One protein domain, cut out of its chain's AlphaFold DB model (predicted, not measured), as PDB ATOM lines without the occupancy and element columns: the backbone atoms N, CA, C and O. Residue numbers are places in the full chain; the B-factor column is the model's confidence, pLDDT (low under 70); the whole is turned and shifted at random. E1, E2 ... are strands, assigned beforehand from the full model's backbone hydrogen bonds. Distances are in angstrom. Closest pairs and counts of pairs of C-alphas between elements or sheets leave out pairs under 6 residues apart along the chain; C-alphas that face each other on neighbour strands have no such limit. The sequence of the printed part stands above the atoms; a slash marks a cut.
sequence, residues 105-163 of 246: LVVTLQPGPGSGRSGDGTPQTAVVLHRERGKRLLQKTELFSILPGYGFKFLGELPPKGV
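AT A GLANCE: This is residues 105 to 163 of the 246 residues of a protein of Pantherophis guttatus (UniProt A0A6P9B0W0). One strongly twisted sheet of four strands, E1 to E4 side by side in chain order, makes an elongated body, with both faces bare of helices. A long loop of residues 112 to 123 reaches past one end of the sheet, and the turn between E2 and E3 past the other. The printed part has 59 residues, no named helix and four strands, an all-strand meander, each strand the antiparallel neighbour of the one before. It is loose, with a radius of gyration of the C-alphas of 13.1 A and spans of 41 by 26 by 16 A.

HOW THE PARTS SIT: Inner strands E2, residues 124 to 130, and E3, residues 138 to 147, form an antiparallel hairpin at 148 degrees; N 126 and O 142 are 2.8 A apart, within hydrogen-bond range. Edge strand E1, residues 105 to 111, forms a hairpin with E2 at 161 degrees, with N 108 and O 127 at 2.8 A. Edge strand E4, residues 151 to 158, forms one with E3 at 142 degrees, with N 145 and O 153 at 2.8 A. E1 and E4 are apart.

IN THESE COORDINATES: E3 is 27.7 A long, E4 20.9 A, E1 19.7 A and E2 19.0 A. C-alpha 105 begins E1 at (-17.899, -11.246, -29.155); C-alpha 158 ends E4 at (-4.098, 0.071, -31.567).

THE WHOLE: The farthest C-alphas, of Arg 117 and Gly 134, are 42.1 A apart. The printed part has no cut. The link E1 to E2 is long, E2 to E3 short, E3 to E4 tight. Residues 112 to 123, 132 to 136 and 159 to 163 have pLDDT under 70.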
ATOM      1  N   LEU A 105     -19.048 -11.704 -28.389       90.06
ATOM      2  CA  LEU A 105     -17.899 -11.246 -29.155       90.06
ATOM      3  C   LEU A 105     -18.420 -10.624 -30.447       90.06
ATOM      4  O   LEU A 105     -19.169 -11.277 -31.172       90.06
ATOM      5  N   VAL A 106     -18.016  -9.393 -30.731       91.31
ATOM      6  CA  VAL A 106     -18.306  -8.706 -31.991       91.31
ATOM      7  C   VAL A 106     -16.979  -8.323 -32.618       91.31
ATOM      8  O   VAL A 106     -16.164  -7.667 -31.980       91.31
ATOM      9  N   VAL A 107     -16.778  -8.713 -33.870       91.56
ATOM     10  CA  VAL A 107     -15.616  -8.308 -34.662       91.56
ATOM     11  C   VAL A 107     -16.129  -7.423 -35.784       91.56
ATOM     12  O   VAL A 107     -16.893  -7.874 -36.633       91.56
ATOM     13  N   THR A 108     -15.752  -6.150 -35.762       89.88
ATOM     14  CA  THR A 108     -16.123  -5.179 -36.795       89.88
ATOM     15  C   THR A 108     -14.922  -4.946 -37.689       89.88
ATOM     16  O   THR A 108     -13.884  -4.494 -37.214       89.88
ATOM     17  N   LEU A 109     -15.066  -5.246 -38.976       89.06
ATOM     18  CA  LEU A 109     -14.022  -4.998 -39.963       89.06
ATOM     19  C   LEU A 109     -14.160  -3.580 -40.511       89.06
ATOM     20  O   LEU A 109     -15.249  -3.156 -40.896       89.06
ATOM     21  N   GLN A 110     -13.055  -2.845 -40.529       84.31
ATOM     22  CA  GLN A 110     -12.970  -1.477 -41.023       84.31
ATOM     23  C   GLN A 110     -11.739  -1.318 -41.925       84.31
ATOM     24  O   GLN A 110     -10.719  -1.976 -41.700       84.31
ATOM     25  N   PRO A 111     -11.787  -0.428 -42.930       78.81
ATOM     26  CA  PRO A 111     -10.592  -0.036 -43.670       78.81
ATOM     27  C   PRO A 111      -9.520   0.526 -42.721       78.81
ATOM     28  O   PRO A 111      -9.845   1.202 -41.740       78.81
ATOM     29  N   GLY A 112      -8.243   0.241 -42.982       68.25
ATOM     30  CA  GLY A 112      -7.140   0.786 -42.190       68.25
ATOM     31  C   GLY A 112      -6.958   2.297 -42.382       68.25
ATOM     32  O   GLY A 112      -7.276   2.837 -43.446       68.25
ATOM     33  N   PRO A 113      -6.427   3.012 -41.374       62.56
ATOM     34  CA  PRO A 113      -6.102   4.428 -41.514       62.56
ATOM     35  C   PRO A 113      -5.058   4.626 -42.626       62.56
ATOM     36  O   PRO A 113      -3.998   4.008 -42.611       62.56
ATOM     37  N   GLY A 114      -5.364   5.488 -43.603       59.09
ATOM     38  CA  GLY A 114      -4.455   5.833 -44.705       59.09
ATOM     39  C   GLY A 114      -4.642   5.053 -46.015       59.09
ATOM     40  O   GLY A 114      -3.906   5.298 -46.970       59.09
ATOM     41  N   SER A 115      -5.633   4.160 -46.128       54.00
ATOM     42  CA  SER A 115      -5.904   3.439 -47.382       54.00
ATOM     43  C   SER A 115      -6.688   4.302 -48.385       54.00
ATOM     44  O   SER A 115      -7.893   4.141 -48.565       54.00
ATOM     45  N   GLY A 116      -6.003   5.224 -49.065       50.09
ATOM     46  CA  GLY A 116      -6.578   6.027 -50.157       50.09
ATOM     47  C   GLY A 116      -6.888   5.236 -51.437       50.09
ATOM     48  O   GLY A 116      -7.515   5.765 -52.349       50.09
ATOM     49  N   ARG A 117      -6.467   3.969 -51.528       51.34
ATOM     50  CA  ARG A 117      -6.787   3.050 -52.627       51.34
ATOM     51  C   ARG A 117      -6.846   1.626 -52.081       51.34
ATOM     52  O   ARG A 117      -5.871   1.169 -51.494       51.34
ATOM     53  N   SER A 118      -7.974   0.941 -52.278       51.69
ATOM     54  CA  SER A 118      -8.100  -0.508 -52.070       51.69
ATOM     55  C   SER A 118      -7.144  -1.239 -53.012       51.69
ATOM     56  O   SER A 118      -7.475  -1.484 -54.167       51.69
ATOM     57  N   GLY A 119      -5.934  -1.518 -52.539       55.50
ATOM     58  CA  GLY A 119      -4.994  -2.439 -53.165       55.50
ATOM     59  C   GLY A 119      -4.920  -3.748 -52.384       55.50
ATOM     60  O   GLY A 119      -5.299  -3.805 -51.214       55.50
ATOM     61  N   ASP A 120      -4.422  -4.788 -53.040       52.88
ATOM     62  CA  ASP A 120      -4.060  -6.055 -52.407       52.88
ATOM     63  C   ASP A 120      -3.019  -5.812 -51.293       52.88
ATOM     64  O   ASP A 120      -2.056  -5.065 -51.488       52.88
ATOM     65  N   GLY A 121      -3.246  -6.369 -50.102       58.34
ATOM     66  CA  GLY A 121      -2.380  -6.175 -48.933       58.34
ATOM     67  C   GLY A 121      -2.532  -4.849 -48.168       58.34
ATOM     68  O   GLY A 121      -1.682  -4.557 -47.322       58.34
ATOM     69  N   THR A 122      -3.579  -4.047 -48.405       66.06
ATOM     70  CA  THR A 122      -3.846  -2.875 -47.550       66.06
ATOM     71  C   THR A 122      -4.147  -3.298 -46.107       66.06
ATOM     72  O   THR A 122      -4.857  -4.285 -45.883       66.06
ATOM     73  N   PRO A 123      -3.611  -2.578 -45.104       65.44
ATOM     74  CA  PRO A 123      -3.928  -2.865 -43.715       65.44
ATOM     75  C   PRO A 123      -5.423  -2.629 -43.476       65.44
ATOM     76  O   PRO A 123      -5.981  -1.607 -43.879       65.44
ATOM     77  N   GLN A 124      -6.070  -3.587 -42.826       78.88
ATOM     78  CA  GLN A 124      -7.438  -3.508 -42.337       78.88
ATOM     79  C   GLN A 124      -7.419  -3.432 -40.810       78.88
ATOM     80  O   GLN A 124      -6.495  -3.901 -40.144       78.88
ATOM     81  N   THR A 125      -8.454  -2.823 -40.248       77.06
ATOM     82  CA  THR A 125      -8.637  -2.718 -38.802       77.06
ATOM     83  C   THR A 125      -9.782  -3.630 -38.383       77.06
ATOM     84  O   THR A 125     -10.885  -3.529 -38.917       77.06
ATOM     85  N   ALA A 126      -9.546  -4.509 -37.414       81.88
ATOM     86  CA  ALA A 126     -10.582  -5.266 -36.726       81.88
ATOM     87  C   ALA A 126     -10.809  -4.632 -35.356       81.88
ATOM     88  O   ALA A 126      -9.941  -4.655 -34.488       81.88
ATOM     89  N   VAL A 127     -12.001  -4.091 -35.136       80.44
ATOM     90  CA  VAL A 127     -12.433  -3.685 -33.797       80.44
ATOM     91  C   VAL A 127     -13.109  -4.884 -33.146       80.44
ATOM     92  O   VAL A 127     -14.182  -5.316 -33.576       80.44
ATOM     93  N   VAL A 128     -12.476  -5.427 -32.114       84.25
ATOM     94  CA  VAL A 128     -12.928  -6.592 -31.356       84.25
ATOM     95  C   VAL A 128     -13.549  -6.121 -30.043       84.25
ATOM     96  O   VAL A 128     -12.883  -5.579 -29.164       84.25
ATOM     97  N   LEU A 129     -14.848  -6.343 -29.891       80.69
ATOM     98  CA  LEU A 129     -15.589  -6.086 -28.659       80.69
ATOM     99  C   LEU A 129     -15.867  -7.422 -27.978       80.69
ATOM    100  O   LEU A 129     -16.620  -8.241 -28.507       80.69
ATOM    101  N   HIS A 130     -15.282  -7.645 -26.803       82.75
ATOM    102  CA  HIS A 130     -15.476  -8.853 -26.010       82.75
ATOM    103  C   HIS A 130     -16.161  -8.532 -24.678       82.75
ATOM    104  O   HIS A 130     -15.711  -7.709 -23.884       82.75
ATOM    105  N   ARG A 131     -17.265  -9.232 -24.418       76.38
ATOM    106  CA  ARG A 131     -18.011  -9.181 -23.161       76.38
ATOM    107  C   ARG A 131     -17.634 -10.378 -22.298       76.38
ATOM    108  O   ARG A 131     -17.989 -11.516 -22.613       76.38
ATOM    109  N   GLU A 132     -16.924 -10.130 -21.205       69.88
ATOM    110  CA  GLU A 132     -16.637 -11.154 -20.201       69.88
ATOM    111  C   GLU A 132     -17.821 -11.273 -19.224       69.88
ATOM    112  O   GLU A 132     -18.557 -10.313 -18.994       69.88
ATOM    113  N   ARG A 133     -18.074 -12.470 -18.681       62.38
ATOM    114  CA  ARG A 133     -19.200 -12.669 -17.756       62.38
ATOM    115  C   ARG A 133     -18.899 -11.949 -16.440       62.38
ATOM    116  O   ARG A 133     -17.958 -12.333 -15.760       62.38
ATOM    117  N   GLY A 134     -19.702 -10.939 -16.100       58.97
ATOM    118  CA  GLY A 134     -19.607 -10.223 -14.823       58.97
ATOM    119  C   GLY A 134     -18.505  -9.160 -14.735       58.97
ATOM    120  O   GLY A 134     -18.285  -8.638 -13.651       58.97
ATOM    121  N   LYS A 135     -17.822  -8.816 -15.839       59.16
ATOM    122  CA  LYS A 135     -16.817  -7.735 -15.874       59.16
ATOM    123  C   LYS A 135     -17.148  -6.673 -16.927       59.16
ATOM    124  O   LYS A 135     -18.002  -6.879 -17.792       59.16
ATOM    125  N   ARG A 136     -16.440  -5.540 -16.847       69.62
ATOM    126  CA  ARG A 136     -16.484  -4.421 -17.804       69.62
ATOM    127  C   ARG A 136     -16.251  -4.911 -19.243       69.62
ATOM    128  O   ARG A 136     -15.476  -5.835 -19.478       69.62
ATOM    129  N   LEU A 137     -16.930  -4.285 -20.206       71.50
ATOM    130  CA  LEU A 137     -16.745  -4.533 -21.639       71.50
ATOM    131  C   LEU A 137     -15.278  -4.285 -22.030       71.50
ATOM    132  O   LEU A 137     -14.789  -3.167 -21.880       71.50
ATOM    133  N   LEU A 138     -14.601  -5.309 -22.557       78.81
ATOM    134  CA  LEU A 138     -13.256  -5.187 -23.114       78.81
ATOM    135  C   LEU A 138     -13.367  -4.843 -24.599       78.81
ATOM    136  O   LEU A 138     -13.925  -5.605 -25.392       78.81
ATOM    137  N   GLN A 139     -12.834  -3.687 -24.976       80.44
ATOM    138  CA  GLN A 139     -12.709  -3.270 -26.366       80.44
ATOM    139  C   GLN A 139     -11.237  -3.285 -26.756       80.44
ATOM    140  O   GLN A 139     -10.418  -2.619 -26.130       80.44
ATOM    141  N   LYS A 140     -10.922  -4.025 -27.815       82.94
ATOM    142  CA  LYS A 140      -9.585  -4.156 -28.378       82.94
ATOM    143  C   LYS A 140      -9.632  -3.801 -29.858       82.94
ATOM    144  O   LYS A 140     -10.560  -4.201 -30.556       82.94
ATOM    145  N   THR A 141      -8.662  -3.041 -30.343       83.06
ATOM    146  CA  THR A 141      -8.561  -2.717 -31.771       83.06
ATOM    147  C   THR A 141      -7.288  -3.341 -32.311       83.06
ATOM    148  O   THR A 141      -6.201  -3.021 -31.851       83.06
ATOM    149  N   GLU A 142      -7.420  -4.248 -33.269       85.75
ATOM    150  CA  GLU A 142      -6.311  -4.988 -33.863       85.75
ATOM    151  C   GLU A 142      -6.137  -4.575 -35.325       85.75
ATOM    152  O   GLU A 142      -7.108  -4.458 -36.077       85.75
ATOM    153  N   LEU A 143      -4.895  -4.354 -35.745       83.06
ATOM    154  CA  LEU A 143      -4.538  -4.147 -37.143       83.06
ATOM    155  C   LEU A 143      -4.102  -5.476 -37.745       83.06
ATOM    156  O   LEU A 143      -3.282  -6.201 -37.179       83.06
ATOM    157  N   PHE A 144      -4.620  -5.783 -38.925       84.06
ATOM    158  CA  PHE A 144      -4.266  -6.996 -39.644       84.06
ATOM    159  C   PHE A 144      -4.252  -6.747 -41.153       84.06
ATOM    160  O   PHE A 144      -4.822  -5.780 -41.649       84.06
ATOM    161  N   SER A 145      -3.594  -7.616 -41.909       80.31
ATOM    162  CA  SER A 145      -3.734  -7.673 -43.361       80.31
ATOM    163  C   SER A 145      -4.115  -9.080 -43.796       80.31
ATOM    164  O   SER A 145      -3.661 -10.078 -43.229       80.31
ATOM    165  N   ILE A 146      -4.984  -9.150 -44.803       81.75
ATOM    166  CA  ILE A 146      -5.317 -10.398 -45.484       81.75
ATOM    167  C   ILE A 146      -4.416 -10.476 -46.711       81.75
ATOM    168  O   ILE A 146      -4.484  -9.624 -47.593       81.75
ATOM    169  N   LEU A 147      -3.536 -11.469 -46.727       80.62
ATOM    170  CA  LEU A 147      -2.653 -11.786 -47.840       80.62
ATOM    171  C   LEU A 147      -3.415 -12.577 -48.920       80.62
ATOM    172  O   LEU A 147      -4.426 -13.226 -48.610       80.62
ATOM    173  N   PRO A 148      -2.905 -12.608 -50.164       77.06
ATOM    174  CA  PRO A 148      -3.411 -13.495 -51.206       77.06
ATOM    175  C   PRO A 148      -3.539 -14.938 -50.707       77.06
ATOM    176  O   PRO A 148      -2.657 -15.451 -50.020       77.06
ATOM    177  N   GLY A 149      -4.660 -15.591 -51.027       79.06
ATOM    178  CA  GLY A 149      -4.975 -16.928 -50.508       79.06
ATOM    179  C   GLY A 149      -5.583 -16.942 -49.099       79.06
ATOM    180  O   GLY A 149      -5.585 -17.991 -48.462       79.06
ATOM    181  N   TYR A 150      -6.112 -15.807 -48.622       78.19
ATOM    182  CA  TYR A 150      -6.745 -15.655 -47.301       78.19
ATOM    183  C   TYR A 150      -5.783 -15.857 -46.118       78.19
ATOM    184  O   TYR A 150      -6.201 -16.213 -45.015       78.19
ATOM    185  N   GLY A 151      -4.487 -15.608 -46.330       76.62
ATOM    186  CA  GLY A 151      -3.488 -15.651 -45.264       76.62
ATOM    187  C   GLY A 151      -3.681 -14.495 -44.283       76.62
ATOM    188  O   GLY A 151      -3.717 -13.340 -44.689       76.62
ATOM    189  N   PHE A 152      -3.798 -14.785 -42.989       81.94
ATOM    190  CA  PHE A 152      -3.971 -13.761 -41.959       81.94
ATOM    191  C   PHE A 152      -2.613 -13.292 -41.421       81.94
ATOM    192  O   PHE A 152      -1.823 -14.107 -40.943       81.94
ATOM    193  N   LYS A 153      -2.350 -11.981 -41.457       81.88
ATOM    194  CA  LYS A 153      -1.160 -11.368 -40.855       81.88
ATOM    195  C   LYS A 153      -1.567 -10.323 -39.822       81.88
ATOM    196  O   LYS A 153      -2.149  -9.300 -40.163       81.88
ATOM    197  N   PHE A 154      -1.206 -10.560 -38.568       83.12
ATOM    198  CA  PHE A 154      -1.365  -9.587 -37.492       83.12
ATOM    199  C   PHE A 154      -0.277  -8.506 -37.584       83.12
ATOM    200  O   PHE A 154       0.899  -8.826 -37.760       83.12
ATOM    201  N   LEU A 155      -0.673  -7.234 -37.508       80.69
ATOM    202  CA  LEU A 155       0.214  -6.072 -37.644       80.69
ATOM    203  C   LEU A 155       0.412  -5.307 -36.326       80.69
ATOM    204  O   LEU A 155       1.316  -4.479 -36.256       80.69
ATOM    205  N   GLY A 156      -0.397  -5.581 -35.301       81.31
ATOM    206  CA  GLY A 156      -0.285  -4.968 -33.977       81.31
ATOM    207  C   GLY A 156      -1.635  -4.570 -33.383       81.31
ATOM    208  O   GLY A 156      -2.687  -4.746 -34.000       81.31
ATOM    209  N   GLU A 157      -1.597  -4.016 -32.177       83.12
ATOM    210  CA  GLU A 157      -2.768  -3.496 -31.465       83.12
ATOM    211  C   GLU A 157      -2.750  -1.970 -31.510       83.12
ATOM    212  O   GLU A 157      -1.698  -1.347 -31.384       83.12
ATOM    213  N   LEU A 158      -3.915  -1.364 -31.719       74.19
ATOM    214  CA  LEU A 158      -4.098   0.071 -31.567       74.19
ATOM    215  C   LEU A 158      -4.621   0.355 -30.158       74.19
ATOM    216  O   LEU A 158      -5.514  -0.367 -29.693       74.19
ATOM    217  N   PRO A 159      -4.142   1.432 -29.511       69.75
ATOM    218  CA  PRO A 159      -4.705   1.866 -28.246       69.75
ATOM    219  C   PRO A 159      -6.209   2.132 -28.416       69.75
ATOM    220  O   PRO A 159      -6.664   2.531 -29.501       69.75
ATOM    221  N   PRO A 160      -7.019   1.880 -27.373       66.06
ATOM    222  CA  PRO A 160      -8.451   2.115 -27.438       66.06
ATOM    223  C   PRO A 160      -8.715   3.579 -27.810       66.06
ATOM    224  O   PRO A 160      -8.100   4.500 -27.273       66.06
ATOM    225  N   LYS A 161      -9.633   3.796 -28.763       55.53
ATOM    226  CA  LYS A 161     -10.049   5.135 -29.205       55.53
ATOM    227  C   LYS A 161     -10.590   5.898 -27.987       55.53
ATOM    228  O   LYS A 161     -11.704   5.628 -27.548       55.53
ATOM    229  N   GLY A 162      -9.770   6.789 -27.432       47.94
ATOM    230  CA  GLY A 162     -10.011   7.452 -26.146       47.94
ATOM    231  C   GLY A 162      -8.743   7.708 -25.326       47.94
ATOM    232  O   GLY A 162      -8.780   8.564 -24.455       47.94
ATOM    233  N   VAL A 163      -7.625   7.039 -25.635       41.81
ATOM    234  CA  VAL A 163      -6.305   7.371 -25.073       41.81
ATOM    235  C   VAL A 163      -5.589   8.286 -26.066       41.81
ATOM    236  O   VAL A 163      -5.160   7.864 -27.143       41.81
TER     237      VAL A 163